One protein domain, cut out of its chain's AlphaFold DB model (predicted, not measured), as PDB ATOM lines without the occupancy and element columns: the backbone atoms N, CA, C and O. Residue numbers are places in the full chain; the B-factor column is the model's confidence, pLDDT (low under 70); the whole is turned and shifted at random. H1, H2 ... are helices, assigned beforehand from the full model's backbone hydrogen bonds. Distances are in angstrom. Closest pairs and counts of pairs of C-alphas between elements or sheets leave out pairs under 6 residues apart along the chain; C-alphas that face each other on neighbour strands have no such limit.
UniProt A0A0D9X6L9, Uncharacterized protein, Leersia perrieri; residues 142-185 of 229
ATOM      1  N   PRO A 142     193.602 106.175  70.306       79.56
ATOM      2  CA  PRO A 142     194.313 105.808  71.534       79.56
ATOM      3  C   PRO A 142     194.861 104.370  71.509       79.56
ATOM      4  O   PRO A 142     195.884 104.083  72.126       79.56
ATOM      5  N   ASP A 143     194.220 103.467  70.761       81.75
ATOM      6  CA  ASP A 143     194.695 102.094  70.593       81.75
ATOM      7  C   ASP A 143     195.910 102.010  69.644       81.75
ATOM      8  O   ASP A 143     196.797 101.186  69.863       81.75
ATOM      9  N   GLU A 144     196.023 102.889  68.644       81.56
ATOM     10  CA  GLU A 144     197.217 102.992  67.787       81.56
ATOM     11  C   GLU A 144     198.397 103.622  68.531       81.56
ATOM     12  O   GLU A 144     199.521 103.129  68.436       81.56
ATOM     13  N   GLN A 145     198.140 104.661  69.330       82.38
ATOM     14  CA  GLN A 145     199.154 105.268  70.198       82.38
ATOM     15  C   GLN A 145     199.729 104.234  71.176       82.38
ATOM     16  O   GLN A 145     200.946 104.117  71.323       82.38
ATOM     17  N   ARG A 146     198.862 103.409  71.776       84.31
ATOM     18  CA  ARG A 146     199.262 102.329  72.686       84.31
ATOM     19  C   ARG A 146     200.072 101.233  71.988       84.31
ATOM     20  O   ARG A 146     200.966 100.655  72.602       84.31
ATOM     21  N   LEU A 147     199.795 100.951  70.712       85.12
ATOM     22  CA  LEU A 147     200.585 100.010  69.912       85.12
ATOM     23  C   LEU A 147     202.000 100.540  69.661       85.12
ATOM     24  O   LEU A 147     202.973  99.792  69.801       85.12
ATOM     25  N   LEU A 148     202.116 101.821  69.304       83.62
ATOM     26  CA  LEU A 148     203.406 102.476  69.082       83.62
ATOM     27  C   LEU A 148     204.241 102.478  70.362       83.62
ATOM     28  O   LEU A 148     205.392 102.034  70.342       83.62
ATOM     29  N   GLU A 149     203.636 102.855  71.487       81.62
ATOM     30  CA  GLU A 149     204.274 102.813  72.803       81.62
ATOM     31  C   GLU A 149     204.789 101.405  73.142       81.62
ATOM     32  O   GLU A 149     205.951 101.240  73.517       81.62
ATOM     33  N   ALA A 150     203.960 100.375  72.942       85.31
ATOM     34  CA  ALA A 150     204.337  98.982  73.183       85.31
ATOM     35  C   ALA A 150     205.563  98.558  72.374       85.31
ATOM     36  O   ALA A 150     206.461  97.898  72.894       85.31
ATOM     37  N   SER A 151     205.592  98.936  71.093       82.31
ATOM     38  CA  SER A 151     206.669  98.566  70.180       82.31
ATOM     39  C   SER A 151     207.996  99.208  70.586       82.31
ATOM     40  O   SER A 151     209.021  98.529  70.648       82.31
ATOM     41  N   MET A 152     207.965 100.485  70.971       81.50
ATOM     42  CA  MET A 152     209.133 101.197  71.484       81.50
ATOM     43  C   MET A 152     209.615 100.604  72.808       81.50
ATOM     44  O   MET A 152     210.815 100.421  73.008       81.50
ATOM     45  N   ALA A 153     208.687 100.260  73.701       83.31
ATOM     46  CA  ALA A 153     208.993  99.690  75.005       83.31
ATOM     47  C   ALA A 153     209.590  98.273  74.906       83.31
ATOM     48  O   ALA A 153     210.533  97.944  75.629       83.31
ATOM     49  N   TYR A 154     209.108  97.462  73.956       85.31
ATOM     50  CA  TYR A 154     209.673  96.149  73.637       85.31
ATOM     51  C   TYR A 154     211.124  96.266  73.151       85.31
ATOM     52  O   TYR A 154     211.999  95.557  73.646       85.31
ATOM     53  N   VAL A 155     211.402  97.213  72.245       86.44
ATOM     54  CA  VAL A 155     212.768  97.497  71.767       86.44
ATOM     55  C   VAL A 155     213.658  98.030  72.894       86.44
ATOM     56  O   VAL A 155     214.825  97.655  72.987       86.44
ATOM     57  N   ALA A 156     213.108  98.852  73.789       81.19
ATOM     58  CA  ALA A 156     213.807  99.368  74.965       81.19
ATOM     59  C   ALA A 156     214.064  98.304  76.054       81.19
ATOM     60  O   ALA A 156     214.751  98.593  77.034       81.19
ATOM     61  N   GLY A 157     213.533  97.082  75.902       83.88
ATOM     62  CA  GLY A 157     213.702  95.978  76.851       83.88
ATOM     63  C   GLY A 157     212.811  96.057  78.095       83.88
ATOM     64  O   GLY A 157     212.963  95.236  78.997       83.88
ATOM     65  N   ASN A 158     211.870  97.005  78.134       80.69
ATOM     66  CA  ASN A 158     210.912  97.193  79.221       80.69
ATOM     67  C   ASN A 158     209.492  96.910  78.703       80.69
ATOM     68  O   ASN A 158     208.790  97.849  78.333       80.69
ATOM     69  N   PRO A 159     209.038  95.645  78.647       81.38
ATOM     70  CA  PRO A 159     207.701  95.333  78.158       81.38
ATOM     71  C   PRO A 159     206.634  95.882  79.120       81.38
ATOM     72  O   PRO A 159     206.492  95.412  80.247       81.38
ATOM     73  N   ILE A 160     205.897  96.897  78.664       80.00
ATOM     74  CA  ILE A 160     204.787  97.529  79.399       80.00
ATOM     75  C   ILE A 160     203.524  96.653  79.349       80.00
ATOM     76  O   ILE A 160     202.757  96.618  80.310       80.00
ATOM     77  N   MET A 161     203.319  95.948  78.233       78.00
ATOM     78  CA  MET A 161     202.208  95.018  78.021       78.00
ATOM     79  C   MET A 161     202.724  93.623  77.685       78.00
ATOM     80  O   MET A 161     203.836  93.464  77.179       78.00
ATOM     81  N   THR A 162     201.908  92.617  77.975       86.44
ATOM     82  CA  THR A 162     202.215  91.225  77.628       86.44
ATOM     83  C   THR A 162     201.916  90.948  76.152       86.44
ATOM     84  O   THR A 162     201.049  91.588  75.557       86.44
ATOM     85  N   ASP A 163     202.597  89.965  75.558       84.56
ATOM     86  CA  ASP A 163     202.427  89.611  74.137       84.56
ATOM     87  C   ASP A 163     200.960  89.299  73.772       84.56
ATOM     88  O   ASP A 163     200.492  89.654  72.693       84.56
ATOM     89  N   ALA A 164     200.199  88.717  74.707       89.75
ATOM     90  CA  ALA A 164     198.773  88.446  74.531       89.75
ATOM     91  C   ALA A 164     197.939  89.735  74.411       89.75
ATOM     92  O   ALA A 164     197.084  89.847  73.533       89.75
ATOM     93  N   GLU A 165     198.213  90.730  75.257       87.06
ATOM     94  CA  GLU A 165     197.543  92.035  75.206       87.06
ATOM     95  C   GLU A 165     197.891  92.788  73.916       87.06
ATOM     96  O   GLU A 165     197.036  93.457  73.331       87.06
ATOM     97  N   PHE A 166     199.127  92.641  73.433       86.69
ATOM     98  CA  PHE A 166     199.581  93.233  72.178       86.69
ATOM     99  C   PHE A 166     198.871  92.626  70.958       86.69
ATOM    100  O   PHE A 166     198.455  93.350  70.046       86.69
ATOM    101  N   ASP A 167     198.669  91.309  70.949       89.50
ATOM    102  CA  ASP A 167     197.944  90.624  69.877       89.50
ATOM    103  C   ASP A 167     196.448  90.968  69.873       89.50
ATOM    104  O   ASP A 167     195.862  91.185  68.807       89.50
ATOM    105  N   GLU A 168     195.826  91.117  71.045       90.44
ATOM    106  CA  GLU A 168     194.450  91.614  71.156       90.44
ATOM    107  C   GLU A 168     194.299  93.040  70.610       90.44
ATOM    108  O   GLU A 168     193.339  93.333  69.884       90.44
ATOM    109  N   LEU A 169     195.260  93.918  70.917       86.19
ATOM    110  CA  LEU A 169     195.296  95.298  70.434       86.19
ATOM    111  C   LEU A 169     195.407  95.339  68.900       86.19
ATOM    112  O   LEU A 169     194.614  96.002  68.227       86.19
ATOM    113  N   LYS A 170     196.304  94.531  68.319       85.81
ATOM    114  CA  LYS A 170     196.419  94.364  66.859       85.81
ATOM    115  C   LYS A 170     195.133  93.845  66.225       85.81
ATOM    116  O   LYS A 170     194.753  94.289  65.141       85.81
ATOM    117  N   LEU A 171     194.462  92.879  66.855       87.94
ATOM    118  CA  LEU A 171     193.209  92.323  66.341       87.94
ATOM    119  C   LEU A 171     192.084  93.362  66.339       87.94
ATOM    120  O   LEU A 171     191.275  93.379  65.405       87.94
ATOM    121  N   ARG A 172     192.040  94.234  67.351       86.06
ATOM    122  CA  ARG A 172     191.076  95.334  67.433       86.06
ATOM    123  C   ARG A 172     191.314  96.370  66.339       86.06
ATOM    124  O   ARG A 172     190.390  96.632  65.572       86.06
ATOM    125  N   LEU A 173     192.557  96.811  66.152       84.44
ATOM    126  CA  LEU A 173     192.927  97.739  65.078       84.44
ATOM    127  C   LEU A 173     192.670  97.144  63.689       84.44
ATOM    128  O   LEU A 173     192.068  97.784  62.829       84.44
ATOM    129  N   ARG A 174     192.989  95.859  63.472       81.31
ATOM    130  CA  ARG A 174     192.625  95.155  62.227       81.31
ATOM    131  C   ARG A 174     191.113  95.140  61.988       81.31
ATOM    132  O   ARG A 174     190.692  95.108  60.833       81.31
ATOM    133  N   ARG A 175     190.285  95.119  63.037       82.81
ATOM    134  CA  ARG A 175     188.819  95.149  62.927       82.81
ATOM    135  C   ARG A 175     188.301  96.558  62.646       82.81
ATOM    136  O   ARG A 175     187.427  96.695  61.795       82.81
ATOM    137  N   GLU A 176     188.851  97.575  63.298       72.56
ATOM    138  CA  GLU A 176     188.501  98.987  63.091       72.56
ATOM    139  C   GLU A 176     188.885  99.462  61.688       72.56
ATOM    140  O   GLU A 176     188.035  99.984  60.967       72.56
ATOM    141  N   VAL A 177     190.091  99.119  61.222       69.19
ATOM    142  CA  VAL A 177     190.542  99.382  59.847       69.19
ATOM    143  C   VAL A 177     189.667  98.649  58.824       69.19
ATOM    144  O   VAL A 177     189.268  99.223  57.810       69.19
ATOM    145  N   LYS A 178     189.301  97.383  59.081       66.38
ATOM    146  CA  LYS A 178     188.370  96.637  58.211       66.38
ATOM    147  C   LYS A 178     186.968  97.243  58.206       66.38
ATOM    148  O   LYS A 178     186.329  97.248  57.158       66.38
ATOM    149  N   SER A 179     186.485  97.729  59.347       53.72
ATOM    150  CA  SER A 179     185.176  98.377  59.478       53.72
ATOM    151  C   SER A 179     185.131  99.682  58.685       53.72
ATOM    152  O   SER A 179     184.247  99.859  57.849       53.72
ATOM    153  N   TYR A 180     186.148 100.533  58.845       56.16
ATOM    154  CA  TYR A 180     186.314 101.766  58.077       56.16
ATOM    155  C   TYR A 180     186.397 101.494  56.563       56.16
ATOM    156  O   TYR A 180     185.677 102.100  55.770       56.16
ATOM    157  N   LYS A 181     187.179 100.486  56.153       49.19
ATOM    158  CA  LYS A 181     187.316 100.082  54.744       49.19
ATOM    159  C   LYS A 181     186.037  99.476  54.152       49.19
ATOM    160  O   LYS A 181     185.796  99.601  52.956       49.19
ATOM    161  N   LYS A 182     185.189  98.840  54.970       46.81
ATOM    162  CA  LYS A 182     183.905  98.265  54.528       46.81
ATOM    163  C   LYS A 182     182.850  99.342  54.240       46.81
ATOM    164  O   LYS A 182     181.975  99.106  53.412       46.81
ATOM    165  N   VAL A 183     182.950 100.517  54.867       44.56
ATOM    166  CA  VAL A 183     182.079 101.677  54.589       44.56
ATOM    167  C   VAL A 183     182.432 102.345  53.251       44.56
ATOM    168  O   VAL A 183     181.541 102.822  52.557       44.56
ATOM    169  N   GLN A 184     183.690 102.272  52.803       40.44
ATOM    170  CA  GLN A 184     184.123 102.706  51.461       40.44
ATOM    171  C   GLN A 184     183.915 101.637  50.368       40.44
ATOM    172  O   GLN A 184     184.607 101.601  49.350       40.44
ATOM    173  N   GLY A 185     182.944 100.743  50.551       44.81
ATOM    174  CA  GLY A 185     182.612  99.681  49.604       44.81
ATOM    175  C   GLY A 185     181.806 100.148  48.392       44.81
ATOM    176  O   GLY A 185     180.774  99.546  48.122       44.81
TER     177      GLY A 185
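This is residues 142 to 185 of the 229 residues of an uncharacterized protein of Leersia perrieri (UniProt A0A0D9X6L9). A helical hairpin with unequal arms: the shorter H1 runs one way, a loop turns the chain, and the longer H2 folds back across it at a steep tilt, with residues 174 to 185, of which 174 to 183 belong to H2, sticking out free. The printed part has 44 residues with two named helices, H1 then H2, and no named strand; the class is all helix. It is loose, with a radius of gyration of the C-alphas of 12.5 A, and spans 42 by 16 by 14 A.

H1, residues 142 to 155, and H2, residues 163 to 183, touch and form a helical hairpin. They run opposite ways at a steep tilt of 38 degrees. The closest C-alphas of the two are those of Asp 143 and Leu 169, 6.8 A apart. H2 touches H1 with residues 166 to 173 alone. In H1 and H2 every O i to N i+4 pair is within hydrogen-bond range.

H1 is 20.2 A long from C-alpha 142 at (194.313, 105.808, 71.534) to C-alpha 155. H2 is 30.7 A long and ends with C-alpha 183 at (182.079, 101.677, 54.589).

The C-alphas farthest apart, of Gly 157 and Gly 185, are 41.5 A apart. The printed part has no cut, and the link from H1 to H2 is short. Residues 177 to 185 have pLDDT under 70.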